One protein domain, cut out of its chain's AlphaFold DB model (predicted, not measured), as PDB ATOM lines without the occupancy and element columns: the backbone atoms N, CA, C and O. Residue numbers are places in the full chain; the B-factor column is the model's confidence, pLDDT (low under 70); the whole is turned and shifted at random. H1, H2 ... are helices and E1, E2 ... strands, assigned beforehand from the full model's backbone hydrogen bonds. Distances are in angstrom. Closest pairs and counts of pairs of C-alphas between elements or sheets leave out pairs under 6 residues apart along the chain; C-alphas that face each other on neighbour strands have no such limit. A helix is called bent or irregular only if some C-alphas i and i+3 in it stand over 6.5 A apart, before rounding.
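Overview. This is residues 14 to 107 of the 110 residues of an uncharacterized protein of plant metagenome (UniProt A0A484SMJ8). A three-stranded antiparallel sheet forms a wall, with helices H1 and H3 over one face and no named helix over the other. The short H2 grazes the sheet, H4 packs on H2 beyond one end of the strands, and the loop of residues 34 to 49 and the link from E2 to E3 reach toward opposite ends of the long axis. The printed part has 94 residues, with four named helices and three named strands in the order H1 H2 H3 E1 H4 E2 E3; the sheet order is E1, E2, E3. The class is mixed, helices and strands. The whole is compact, with a radius of gyration of the C-alphas of 14.1 A, and only just elongated, spanning 44 by 29 by 19 A.

Arrangement. Residues 14 to 15 pair, antiparallel, with residues 66 to 67 of E1, residues 62 to 69. H1, residues 22 to 28, is on the sheet and over E1 at a height of 9.3 A; its closest C-alphas to E1 are those of Ile 25 and Val 67, 6.6 A apart. H2, residues 30 to 33, only grazes the sheet. H3, residues 50 to 59, touches H2, the closest C-alphas being those of Ile 32 and Thr 50, 5.3 A apart. H3 is on the same face as H1, at a height of 9.1 A over the sheet, and runs along the strands. H1 and H3 are apart. H4, residues 75 to 80, is not on the sheet but touches H2, with the C-alphas of Ser 31 and Glu 79 closest at 4.0 A. E2, residues 83 to 89, is antiparallel to E1, with N 84 and O 68 within hydrogen-bond range at 2.8 A. E3, residues 100 to 105, forms a hairpin with E2, and N 87 and O 101 are within range at 2.8 A. Every O i to N i+4 pair is within range in H3, 2 of 3 in H1 and 0 of 2 in H4, where 2 of 3 O i to N i+3 pairs are; H2 is too short for an i+4 pair.

Along the chain. H1 begins at C-alpha 22, (-39.827, -43.934, -0.163). H3 is 14.4 A long. E1, 19.7 A long, bends by 64 degrees at residue 65. H4 is irregular, with C-alphas 76 and 79 7.2 A apart. E2 is 20.1 A long, and E3, 16.0 A, ends at C-alpha 105, (-34.764, -38.669, 15.135).

Size, cuts and confidence. The C-alphas of His 43 and Thr 96, the two farthest apart, are 45.9 A apart. The printed part has no cut. The link from H2 to H3 is long, with 16 residues. The pLDDT is under 70 at residues 36 to 43, 46 and 93 to 96.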
ATOM      1  N   LEU A  14     -48.173 -38.085   7.202       92.06
ATOM      2  CA  LEU A  14     -48.810 -39.034   6.305       92.06
ATOM      3  C   LEU A  14     -48.989 -40.349   7.041       92.06
ATOM      4  O   LEU A  14     -48.070 -40.837   7.698       92.06
ATOM      5  N   ARG A  15     -50.194 -40.898   6.939       91.00
ATOM      6  CA  ARG A  15     -50.570 -42.196   7.479       91.00
ATOM      7  C   ARG A  15     -51.344 -42.948   6.410       91.00
ATOM      8  O   ARG A  15     -52.170 -42.349   5.728       91.00
ATOM      9  N   ALA A  16     -51.094 -44.243   6.304       88.94
ATOM     10  CA  ALA A  16     -51.837 -45.131   5.429       88.94
ATOM     11  C   ALA A  16     -52.062 -46.484   6.115       88.94
ATOM     12  O   ALA A  16     -51.342 -46.838   7.047       88.94
ATOM     13  N   ASP A  17     -53.046 -47.236   5.626       85.88
ATOM     14  CA  ASP A  17     -53.305 -48.622   6.052       85.88
ATOM     15  C   ASP A  17     -52.458 -49.641   5.268       85.88
ATOM     16  O   ASP A  17     -52.484 -50.836   5.542       85.88
ATOM     17  N   ARG A  18     -51.667 -49.154   4.305       89.19
ATOM     18  CA  ARG A  18     -50.671 -49.906   3.535       89.19
ATOM     19  C   ARG A  18     -49.272 -49.314   3.753       89.19
ATOM     20  O   ARG A  18     -49.191 -48.117   4.045       89.19
ATOM     21  N   PRO A  19     -48.198 -50.107   3.574       91.81
ATOM     22  CA  PRO A  19     -46.828 -49.609   3.639       91.81
ATOM     23  C   PRO A  19     -46.605 -48.369   2.764       91.81
ATOM     24  O   PRO A  19     -47.068 -48.312   1.622       91.81
ATOM     25  N   LEU A  20     -45.895 -47.379   3.306       93.94
ATOM     26  CA  LEU A  20     -45.514 -46.156   2.607       93.94
ATOM     27  C   LEU A  20     -44.271 -46.391   1.743       93.94
ATOM     28  O   LEU A  20     -43.286 -46.977   2.205       93.94
ATOM     29  N   SER A  21     -44.291 -45.873   0.514       94.25
ATOM     30  CA  SER A  21     -43.122 -45.868  -0.370       94.25
ATOM     31  C   SER A  21     -42.107 -44.797   0.031       94.25
ATOM     32  O   SER A  21     -42.432 -43.832   0.728       94.25
ATOM     33  N   ASP A  22     -40.871 -44.926  -0.448       93.44
ATOM     34  CA  ASP A  22     -39.827 -43.934  -0.163       93.44
ATOM     35  C   ASP A  22     -40.157 -42.560  -0.728       93.44
ATOM     36  O   ASP A  22     -39.915 -41.563  -0.056       93.44
ATOM     37  N   ASP A  23     -40.791 -42.489  -1.896       92.94
ATOM     38  CA  ASP A  23     -41.213 -41.215  -2.480       92.94
ATOM     39  C   ASP A  23     -42.304 -40.537  -1.642       92.94
ATOM     40  O   ASP A  23     -42.264 -39.325  -1.420       92.94
ATOM     41  N   GLN A  24     -43.240 -41.322  -1.094       93.50
ATOM     42  CA  GLN A  24     -44.260 -40.821  -0.170       93.50
ATOM     43  C   GLN A  24     -43.637 -40.310   1.132       93.50
ATOM     44  O   GLN A  24     -44.018 -39.249   1.635       93.50
ATOM     45  N   ILE A  25     -42.659 -41.041   1.670       93.25
ATOM     46  CA  ILE A  25     -41.929 -40.640   2.874       93.25
ATOM     47  C   ILE A  25     -41.117 -39.373   2.595       93.25
ATOM     48  O   ILE A  25     -41.181 -38.432   3.383       93.25
ATOM     49  N   ARG A  26     -40.413 -39.302   1.461       91.81
ATOM     50  CA  ARG A  26     -39.566 -38.168   1.065       91.81
ATOM     51  C   ARG A  26     -40.376 -36.890   0.874       91.81
ATOM     52  O   ARG A  26     -39.924 -35.824   1.285       91.81
ATOM     53  N   ALA A  27     -41.584 -36.984   0.319       90.19
ATOM     54  CA  ALA A  27     -42.467 -35.832   0.141       90.19
ATOM     55  C   ALA A  27     -42.835 -35.151   1.477       90.19
ATOM     56  O   ALA A  27     -42.944 -33.924   1.556       90.19
ATOM     57  N   VAL A  28     -43.003 -35.942   2.541       89.94
ATOM     58  CA  VAL A  28     -43.484 -35.475   3.854       89.94
ATOM     59  C   VAL A  28     -42.329 -35.189   4.809       89.94
ATOM     60  O   VAL A  28     -42.337 -34.182   5.517       89.94
ATOM     61  N   ALA A  29     -41.332 -36.069   4.818       91.12
ATOM     62  CA  ALA A  29     -40.204 -36.060   5.731       91.12
ATOM     63  C   ALA A  29     -38.868 -36.255   4.986       91.12
ATOM     64  O   ALA A  29     -38.203 -37.282   5.155       91.12
ATOM     65  N   PRO A  30     -38.437 -35.268   4.179       89.12
ATOM     66  CA  PRO A  30     -37.193 -35.359   3.413       89.12
ATOM     67  C   PRO A  30     -35.948 -35.545   4.296       89.12
ATOM     68  O   PRO A  30     -34.987 -36.168   3.860       89.12
ATOM     69  N   SER A  31     -35.979 -35.109   5.566       87.19
ATOM     70  CA  SER A  31     -34.848 -35.251   6.506       87.19
ATOM     71  C   SER A  31     -34.440 -36.699   6.813       87.19
ATOM     72  O   SER A  31     -33.352 -36.934   7.337       87.19
ATOM     73  N   ILE A  32     -35.292 -37.684   6.506       88.00
ATOM     74  CA  ILE A  32     -34.959 -39.114   6.629       88.00
ATOM     75  C   ILE A  32     -33.869 -39.511   5.625       88.00
ATOM     76  O   ILE A  32     -33.020 -40.346   5.941       88.00
ATOM     77  N   PHE A  33     -33.891 -38.892   4.444       87.69
ATOM     78  CA  PHE A  33     -33.026 -39.200   3.307       87.69
ATOM     79  C   PHE A  33     -31.853 -38.228   3.153       87.69
ATOM     80  O   PHE A  33     -31.163 -38.276   2.147       87.69
ATOM     81  N   ALA A  34     -31.626 -37.337   4.119       82.69
ATOM     82  CA  ALA A  34     -30.462 -36.463   4.083       82.69
ATOM     83  C   ALA A  34     -29.181 -37.303   4.230       82.69
ATOM     84  O   ALA A  34     -29.032 -38.006   5.230       82.69
ATOM     85  N   ASP A  35     -28.268 -37.233   3.266       71.12
ATOM     86  CA  ASP A  35     -27.064 -38.080   3.234       71.12
ATOM     87  C   ASP A  35     -25.933 -37.565   4.130       71.12
ATOM     88  O   ASP A  35     -25.074 -38.339   4.552       71.12
ATOM     89  N   GLU A  36     -25.973 -36.287   4.512       67.50
ATOM     90  CA  GLU A  36     -24.926 -35.658   5.311       67.50
ATOM     91  C   GLU A  36     -25.440 -35.172   6.678       67.50
ATOM     92  O   GLU A  36     -26.583 -34.709   6.820       67.50
ATOM     93  N   PRO A  37     -24.612 -35.267   7.736       66.94
ATOM     94  CA  PRO A  37     -24.870 -34.535   8.961       66.94
ATOM     95  C   PRO A  37     -24.695 -33.034   8.699       66.94
ATOM     96  O   PRO A  37     -23.840 -32.621   7.924       66.94
ATOM     97  N   HIS A  38     -25.467 -32.194   9.393       65.25
ATOM     98  CA  HIS A  38     -25.261 -30.746   9.318       65.25
ATOM     99  C   HIS A  38     -23.817 -30.395   9.714       65.25
ATOM    100  O   HIS A  38     -23.316 -30.927  10.710       65.25
ATOM    101  N   GLY A  39     -23.182 -29.456   9.007       60.81
ATOM    102  CA  GLY A  39     -21.776 -29.071   9.220       60.81
ATOM    103  C   GLY A  39     -21.444 -28.542  10.625       60.81
ATOM    104  O   GLY A  39     -20.281 -28.428  10.991       60.81
ATOM    105  N   SER A  40     -22.457 -28.274  11.453       63.22
ATOM    106  CA  SER A  40     -22.294 -27.940  12.874       63.22
ATOM    107  C   SER A  40     -21.931 -29.143  13.762       63.22
ATOM    108  O   SER A  40     -21.744 -28.981  14.970       63.22
ATOM    109  N   ARG A  41     -21.870 -30.366  13.216       64.06
ATOM    110  CA  ARG A  41     -21.535 -31.576  13.977       64.06
ATOM    111  C   ARG A  41     -20.025 -31.770  14.082       64.06
ATOM    112  O   ARG A  41     -19.292 -31.667  13.109       64.06
ATOM    113  N   SER A  42     -19.562 -32.100  15.289       68.56
ATOM    114  CA  SER A  42     -18.151 -32.422  15.529       68.56
ATOM    115  C   SER A  42     -17.722 -33.678  14.767       68.56
ATOM    116  O   SER A  42     -18.527 -34.596  14.620       68.56
ATOM    117  N   HIS A  43     -16.431 -33.796  14.452       67.75
ATOM    118  CA  HIS A  43     -15.817 -34.988  13.844       67.75
ATOM    119  C   HIS A  43     -16.035 -36.302  14.626       67.75
ATOM    120  O   HIS A  43     -15.866 -37.383  14.076       67.75
ATOM    121  N   ARG A  44     -16.412 -36.230  15.912       75.25
ATOM    122  CA  ARG A  44     -16.731 -37.403  16.749       75.25
ATOM    123  C   ARG A  44     -18.161 -37.916  16.564       75.25
ATOM    124  O   ARG A  44     -18.531 -38.919  17.166       75.25
ATOM    125  N   TYR A  45     -18.993 -37.215  15.793       70.62
ATOM    126  CA  TYR A  45     -20.378 -37.603  15.568       70.62
ATOM    127  C   TYR A  45     -20.451 -38.688  14.490       70.62
ATOM    128  O   TYR A  45     -20.338 -38.403  13.300       70.62
ATOM    129  N   ALA A  46     -20.654 -39.937  14.914       68.19
ATOM    130  CA  ALA A  46     -20.910 -41.053  14.010       68.19
ATOM    131  C   ALA A  46     -22.337 -40.948  13.457       68.19
ATOM    132  O   ALA A  46     -23.308 -41.395  14.074       68.19
ATOM    133  N   TYR A  47     -22.467 -40.299  12.305       72.38
ATOM    134  CA  TYR A  47     -23.743 -40.158  11.626       72.38
ATOM    135  C   TYR A  47     -24.131 -41.472  10.938       72.38
ATOM    136  O   TYR A  47     -23.433 -41.948  10.047       72.38
ATOM    137  N   ILE A  48     -25.263 -42.045  11.352       78.31
ATOM    138  CA  ILE A  48     -25.893 -43.174  10.664       78.31
ATOM    139  C   ILE A  48     -27.107 -42.623   9.905       78.31
ATOM    140  O   ILE A  48     -28.047 -42.146  10.554       78.31
ATOM    141  N   PRO A  49     -27.125 -42.689   8.562       84.94
ATOM    142  CA  PRO A  49     -28.265 -42.232   7.781       84.94
ATOM    143  C   PRO A  49     -29.547 -42.964   8.171       84.94
ATOM    144  O   PRO A  49     -29.589 -44.196   8.248       84.94
ATOM    145  N   THR A  50     -30.619 -42.208   8.412       88.25
ATOM    146  CA  THR A  50     -31.900 -42.794   8.828       88.25
ATOM    147  C   THR A  50     -32.515 -43.644   7.719       88.25
ATOM    148  O   THR A  50     -33.096 -44.685   8.019       88.25
ATOM    149  N   ALA A  51     -32.312 -43.273   6.453       89.06
ATOM    150  CA  ALA A  51     -32.666 -44.100   5.302       89.06
ATOM    151  C   ALA A  51     -32.032 -45.502   5.368       89.06
ATOM    152  O   ALA A  51     -32.725 -46.492   5.157       89.06
ATOM    153  N   THR A  52     -30.757 -45.618   5.759       89.31
ATOM    154  CA  THR A  52     -30.088 -46.921   5.924       89.31
ATOM    155  C   THR A  52     -30.747 -47.766   7.011       89.31
ATOM    156  O   THR A  52     -30.933 -48.970   6.834       89.31
ATOM    157  N   VAL A  53     -31.125 -47.150   8.136       90.00
ATOM    158  CA  VAL A  53     -31.845 -47.842   9.218       90.00
ATOM    159  C   VAL A  53     -33.227 -48.293   8.744       90.00
ATOM    160  O   VAL A  53     -33.605 -49.435   8.985       90.00
ATOM    161  N   LEU A  54     -33.956 -47.430   8.029       92.12
ATOM    162  CA  LEU A  54     -35.270 -47.745   7.467       92.12
ATOM    163  C   LEU A  54     -35.199 -48.927   6.490       92.12
ATOM    164  O   LEU A  54     -35.989 -49.860   6.610       92.12
ATOM    165  N   SER A  55     -34.226 -48.930   5.577       91.81
ATOM    166  CA  SER A  55     -34.026 -50.026   4.625       91.81
ATOM    167  C   SER A  55     -33.721 -51.353   5.319       91.81
ATOM    168  O   SER A  55     -34.264 -52.381   4.924       91.81
ATOM    169  N   LYS A  56     -32.902 -51.344   6.380       92.81
ATOM    170  CA  LYS A  56     -32.633 -52.552   7.178       92.81
ATOM    171  C   LYS A  56     -33.876 -53.039   7.919       92.81
ATOM    172  O   LYS A  56     -34.157 -54.228   7.907       92.81
ATOM    173  N   LEU A  57     -34.656 -52.134   8.509       92.25
ATOM    174  CA  LEU A  57     -35.904 -52.501   9.183       92.25
ATOM    175  C   LEU A  57     -36.915 -53.134   8.221       92.25
ATOM    176  O   LEU A  57     -37.561 -54.111   8.588       92.25
ATOM    177  N   ARG A  58     -36.998 -52.647   6.978       92.06
ATOM    178  CA  ARG A  58     -37.823 -53.281   5.943       92.06
ATOM    179  C   ARG A  58     -37.365 -54.695   5.595       92.06
ATOM    180  O   ARG A  58     -38.207 -55.563   5.408       92.06
ATOM    181  N   GLN A  59     -36.054 -54.946   5.538       91.69
ATOM    182  CA  GLN A  59     -35.519 -56.298   5.311       91.69
ATOM    183  C   GLN A  59     -35.921 -57.266   6.432       91.69
ATOM    184  O   GLN A  59     -36.216 -58.423   6.160       91.69
ATOM    185  N   GLU A  60     -36.027 -56.767   7.664       91.94
ATOM    186  CA  GLU A  60     -36.543 -57.504   8.824       91.94
ATOM    187  C   GLU A  60     -38.088 -57.548   8.882       91.94
ATOM    188  O   GLU A  60     -38.667 -57.941   9.892       91.94
ATOM    189  N   GLY A  61     -38.786 -57.110   7.827       90.94
ATOM    190  CA  GLY A  61     -40.246 -57.163   7.726       90.94
ATOM    191  C   GLY A  61     -40.992 -56.026   8.428       90.94
ATOM    192  O   GLY A  61     -42.221 -56.081   8.523       90.94
ATOM    193  N   PHE A  62     -40.300 -54.993   8.919       92.44
ATOM    194  CA  PHE A  62     -40.925 -53.802   9.495       92.44
ATOM    195  C   PHE A  62     -41.167 -52.737   8.431       92.44
ATOM    196  O   PHE A  62     -40.254 -52.048   7.979       92.44
ATOM    197  N   GLU A  63     -42.435 -52.550   8.091       93.19
ATOM    198  CA  GLU A  63     -42.865 -51.617   7.060       93.19
ATOM    199  C   GLU A  63     -43.383 -50.304   7.663       93.19
ATOM    200  O   GLU A  63     -44.035 -50.330   8.711       93.19
ATOM    201  N   PRO A  64     -43.127 -49.139   7.042       94.00
ATOM    202  CA  PRO A  64     -43.567 -47.846   7.551       94.00
ATOM    203  C   PRO A  64     -45.040 -47.578   7.212       94.00
ATOM    204  O   PRO A  64     -45.433 -47.622   6.053       94.00
ATOM    205  N   PHE A  65     -45.847 -47.210   8.207       93.19
ATOM    206  CA  PHE A  65     -47.277 -46.883   8.028       93.19
ATOM    207  C   PHE A  65     -47.609 -45.432   8.364       93.19
ATOM    208  O   PHE A  65     -48.686 -44.928   8.036       93.19
ATOM    209  N   MET A  66     -46.696 -44.743   9.050       92.88
ATOM    210  CA  MET A  66     -46.866 -43.343   9.400       92.88
ATOM    211  C   MET A  66     -45.524 -42.633   9.428       92.88
ATOM    212  O   MET A  66     -44.563 -43.137  10.007       92.88
ATOM    213  N   VAL A  67     -45.493 -41.426   8.877       94.00
ATOM    214  CA  VAL A  67     -44.352 -40.522   8.966       94.00
ATOM    215  C   VAL A  67     -44.816 -39.117   9.332       94.00
ATOM    216  O   VAL A  67     -45.891 -38.678   8.927       94.00
ATOM    217  N   CYS A  68     -44.017 -38.415  10.128       91.75
ATOM    218  CA  CYS A  68     -44.250 -37.032  10.518       91.75
ATOM    219  C   CYS A  68     -42.923 -36.273  10.553       91.75
ATOM    220  O   CYS A  68     -41.921 -36.817  11.016       91.75
ATOM    221  N   GLN A  69     -42.915 -35.013  10.124       89.62
ATOM    222  CA  GLN A  69     -41.759 -34.126  10.255       89.62
ATOM    223  C   GLN A  69     -42.169 -32.797  10.886       89.62
ATOM    224  O   GLN A  69     -43.266 -32.285  10.673       89.62
ATOM    225  N   THR A  70     -41.283 -32.199  11.679       87.00
ATOM    226  CA  THR A  70     -41.481 -30.837  12.171       87.00
ATOM    227  C   THR A  70     -41.458 -29.845  11.010       87.00
ATOM    228  O   THR A  70     -40.508 -29.803  10.230       87.00
ATOM    229  N   ARG A  71     -42.490 -28.998  10.926       82.38
ATOM    230  CA  ARG A  71     -42.517 -27.882   9.977       82.38
ATOM    231  C   ARG A  71     -41.467 -26.841  10.363       82.38
ATOM    232  O   ARG A  71     -41.440 -26.384  11.504       82.38
ATOM    233  N   VAL A  72     -40.665 -26.422   9.395       78.00
ATOM    234  CA  VAL A  72     -39.770 -25.266   9.514       78.00
ATOM    235  C   VAL A  72     -40.242 -24.138   8.615       78.00
ATOM    236  O   VAL A  72     -40.914 -24.373   7.615       78.00
ATOM    237  N   ARG A  73     -39.925 -22.903   9.016       77.44
ATOM    238  CA  ARG A  73     -40.164 -21.701   8.204       77.44
ATOM    239  C   ARG A  73     -39.039 -21.453   7.198       77.44
ATOM    240  O   ARG A  73     -39.305 -20.899   6.146       77.44
ATOM    241  N   ASN A  74     -37.813 -21.845   7.546       78.94
ATOM    242  CA  ASN A  74     -36.646 -21.752   6.677       78.94
ATOM    243  C   ASN A  74     -36.432 -23.108   5.981       78.94
ATOM    244  O   ASN A  74     -36.282 -24.125   6.667       78.94
ATOM    245  N   GLU A  75     -36.443 -23.108   4.649       73.62
ATOM    246  CA  GLU A  75     -36.299 -24.304   3.813       73.62
ATOM    247  C   GLU A  75     -34.915 -24.950   3.933       73.62
ATOM    248  O   GLU A  75     -34.845 -26.177   3.992       73.62
ATOM    249  N   ASP A  76     -33.854 -24.167   4.144       74.56
ATOM    250  CA  ASP A  76     -32.477 -24.665   4.315       74.56
ATOM    251  C   ASP A  76     -32.342 -25.591   5.532       74.56
ATOM    252  O   ASP A  76     -31.452 -26.433   5.630       74.56
ATOM    253  N   ARG A  77     -33.253 -25.452   6.503       75.81
ATOM    254  CA  ARG A  77     -33.268 -26.275   7.717       75.81
ATOM    255  C   ARG A  77     -34.130 -27.519   7.578       75.81
ATOM    256  O   ARG A  77     -34.141 -28.338   8.496       75.81
ATOM    257  N   ARG A  78     -34.876 -27.673   6.481       77.44
ATOM    258  CA  ARG A  78     -35.910 -28.709   6.322       77.44
ATOM    259  C   ARG A  78     -35.338 -30.121   6.407       77.44
ATOM    260  O   ARG A  78     -35.993 -30.994   6.979       77.44
ATOM    261  N   GLU A  79     -34.115 -30.318   5.933       78.25
ATOM    262  CA  GLU A  79     -33.397 -31.600   5.952       78.25
ATOM    263  C   GLU A  79     -32.806 -31.966   7.322       78.25
ATOM    264  O   GLU A  79     -32.473 -33.121   7.578       78.25
ATOM    265  N   PHE A  80     -32.763 -31.017   8.259       77.62
ATOM    266  CA  PHE A  80     -32.199 -31.207   9.597       77.62
ATOM    267  C   PHE A  80     -33.262 -31.115  10.686       77.62
ATOM    268  O   PHE A  80     -32.980 -30.799  11.834       77.62
ATOM    269  N   THR A  81     -34.517 -31.379  10.345       83.06
ATOM    270  CA  THR A  81     -35.611 -31.312  11.308       83.06
ATOM    271  C   THR A  81     -35.849 -32.637  12.006       83.06
ATOM    272  O   THR A  81     -35.446 -33.712  11.565       83.06
ATOM    273  N   LYS A  82     -36.549 -32.550  13.136       87.94
ATOM    274  CA  LYS A  82     -37.085 -33.721  13.816       87.94
ATOM    275  C   LYS A  82     -38.108 -34.428  12.928       87.94
ATOM    276  O   LYS A  82     -39.061 -33.792  12.478       87.94
ATOM    277  N   HIS A  83     -37.973 -35.740  12.800       90.75
ATOM    278  CA  HIS A  83     -38.966 -36.597  12.165       90.75
ATOM    279  C   HIS A  83     -39.288 -37.817  13.031       90.75
ATOM    280  O   HIS A  83     -38.561 -38.164  13.967       90.75
ATOM    281  N   LEU A  84     -40.426 -38.437  12.740       92.94
ATOM    282  CA  LEU A  84     -40.915 -39.654  13.366       92.94
ATOM    283  C   LEU A  84     -41.412 -40.606  12.281       92.94
ATOM    284  O   LEU A  84     -42.149 -40.180  11.395       92.94
ATOM    285  N   ILE A  85     -41.050 -41.880  12.393       93.31
ATOM    286  CA  ILE A  85     -41.551 -42.978  11.561       93.31
ATOM    287  C   ILE A  85     -42.170 -44.022  12.490       93.31
ATOM    288  O   ILE A  85     -41.582 -44.356  13.520       93.31
ATOM    289  N   ARG A  86     -43.350 -44.542  12.145       92.81
ATOM    290  CA  ARG A  86     -43.934 -45.721  12.802       92.81
ATOM    291  C   ARG A  86     -43.919 -46.880  11.837       92.81
ATOM    292  O   ARG A  86     -44.457 -46.761  10.733       92.81
ATOM    293  N   LEU A  87     -43.343 -47.983  12.286       92.31
ATOM    294  CA  LEU A  87     -43.272 -49.219  11.536       92.31
ATOM    295  C   LEU A  87     -44.074 -50.313  12.224       92.31
ATOM    296  O   LEU A  87     -44.194 -50.322  13.450       92.31
ATOM    297  N   ARG A  88     -44.600 -51.235  11.425       91.00
ATOM    298  CA  ARG A  88     -45.289 -52.445  11.878       91.00
ATOM    299  C   ARG A  88     -44.716 -53.638  11.143       91.00
ATOM    300  O   ARG A  88     -44.346 -53.517   9.979       91.00
ATOM    301  N   HIS A  89     -44.672 -54.779  11.814       89.00
ATOM    302  CA  HIS A  89     -44.229 -56.006  11.174       89.00
ATOM    303  C   HIS A  89     -45.286 -56.524  10.183       89.00
ATOM    304  O   HIS A  89     -46.483 -56.500  10.485       89.00
ATOM    305  N   ALA A  90     -44.851 -57.031   9.027       81.19
ATOM    306  CA  ALA A  90     -45.727 -57.498   7.952       81.19
ATOM    307  C   ALA A  90     -46.722 -58.586   8.399       81.19
ATOM    308  O   ALA A  90     -47.863 -58.618   7.941       81.19
ATOM    309  N   SER A  91     -46.329 -59.439   9.351       77.56
ATOM    310  CA  SER A  91     -47.200 -60.495   9.891       77.56
ATOM    311  C   SER A  91     -48.332 -59.991  10.797       77.56
ATOM    312  O   SER A  91     -49.252 -60.750  11.086       77.56
ATOM    313  N   GLN A  92     -48.284 -58.734  11.250       72.81
ATOM    314  CA  GLN A  92     -49.244 -58.166  12.206       72.81
ATOM    315  C   GLN A  92     -50.095 -57.037  11.608       72.81
ATOM    316  O   GLN A  92     -50.799 -56.346  12.341       72.81
ATOM    317  N   ILE A  93     -50.066 -56.842  10.285       69.25
ATOM    318  CA  ILE A  93     -50.782 -55.738   9.620       69.25
ATOM    319  C   ILE A  93     -52.302 -55.814   9.858       69.25
ATOM    320  O   ILE A  93     -52.922 -54.782  10.104       69.25
ATOM    321  N   ASN A  94     -52.881 -57.023   9.847       67.00
ATOM    322  CA  ASN A  94     -54.322 -57.261  10.028       67.00
ATOM    323  C   ASN A  94     -54.713 -57.670  11.462       67.00
ATOM    324  O   ASN A  94     -55.854 -58.068  11.696       67.00
ATOM    325  N   GLY A  95     -53.777 -57.624  12.415       66.06
ATOM    326  CA  GLY A  95     -54.068 -57.932  13.813       66.06
ATOM    327  C   GLY A  95     -54.900 -56.828  14.467       66.06
ATOM    328  O   GLY A  95     -54.702 -55.646  14.191       66.06
ATOM    329  N   THR A  96     -55.808 -57.197  15.375       66.94
ATOM    330  CA  THR A  96     -56.468 -56.244  16.291       66.94
ATOM    331  C   THR A  96     -55.456 -55.501  17.168       66.94
ATOM    332  O   THR A  96     -55.691 -54.353  17.539       66.94
ATOM    333  N   GLU A  97     -54.307 -56.128  17.434       72.88
ATOM    334  CA  GLU A  97     -53.135 -55.539  18.076       72.88
ATOM    335  C   GLU A  97     -51.897 -55.733  17.186       72.88
ATOM    336  O   GLU A  97     -51.702 -56.798  16.596       72.88
ATOM    337  N   ALA A  98     -51.057 -54.699  17.088       73.06
ATOM    338  CA  ALA A  98     -49.826 -54.724  16.304       73.06
ATOM    339  C   ALA A  98     -48.665 -54.164  17.126       73.06
ATOM    340  O   ALA A  98     -48.782 -53.089  17.720       73.06
ATOM    341  N   ASN A  99     -47.528 -54.862  17.110       82.19
ATOM    342  CA  ASN A  99     -46.302 -54.335  17.691       82.19
ATOM    343  C   ASN A  99     -45.741 -53.256  16.766       82.19
ATOM    344  O   ASN A  99     -45.535 -53.478  15.569       82.19
ATOM    345  N   GLU A 100     -45.499 -52.075  17.326       86.19
ATOM    346  CA  GLU A 100     -44.985 -50.939  16.577       86.19
ATOM    347  C   GLU A 100     -43.578 -50.562  17.021       86.19
ATOM    348  O   GLU A 100     -43.297 -50.427  18.212       86.19
ATOM    349  N   ILE A 101     -42.725 -50.280  16.040       89.38
ATOM    350  CA  ILE A 101     -41.476 -49.560  16.268       89.38
ATOM    351  C   ILE A 101     -41.730 -48.090  15.957       89.38
ATOM    352  O   ILE A 101     -42.130 -47.738  14.847       89.38
ATOM    353  N   ILE A 102     -41.481 -47.217  16.933       90.12
ATOM    354  CA  ILE A 102     -41.544 -45.768  16.744       90.12
ATOM    355  C   ILE A 102     -40.120 -45.224  16.738       90.12
ATOM    356  O   ILE A 102     -39.484 -45.109  17.785       90.12
ATOM    357  N   LEU A 103     -39.630 -44.856  15.557       90.12
ATOM    358  CA  LEU A 103     -38.330 -44.218  15.400       90.12
ATOM    359  C   LEU A 103     -38.503 -42.700  15.434       90.12
ATOM    360  O   LEU A 103     -39.234 -42.138  14.621       90.12
ATOM    361  N   VAL A 104     -37.821 -42.029  16.362       89.00
ATOM    362  CA  VAL A 104     -37.803 -40.565  16.462       89.00
ATOM    363  C   VAL A 104     -36.368 -40.083  16.347       89.00
ATOM    364  O   VAL A 104     -35.540 -40.405  17.194       89.00
ATOM    365  N   VAL A 105     -36.090 -39.260  15.341       86.81
ATOM    366  CA  VAL A 105     -34.764 -38.669  15.135       86.81
ATOM    367  C   VAL A 105     -34.866 -37.164  15.305       86.81
ATOM    368  O   VAL A 105     -35.782 -36.522  14.790       86.81
ATOM    369  N   ARG A 106     -33.918 -36.588  16.047       79.69
ATOM    370  CA  ARG A 106     -33.754 -35.141  16.199       79.69
ATOM    371  C   ARG A 106     -32.354 -34.760  15.758       79.69
ATOM    372  O   ARG A 106     -31.379 -35.163  16.382       79.69
ATOM    373  N   ARG A 107     -32.265 -33.957  14.703       72.00
ATOM    374  CA  ARG A 107     -31.026 -33.288  14.320       72.00
ATOM    375  C   ARG A 107     -31.116 -31.864  14.867       72.00
ATOM    376  O   ARG A 107     -31.735 -31.002  14.275       72.00
TER     377      ARG A 107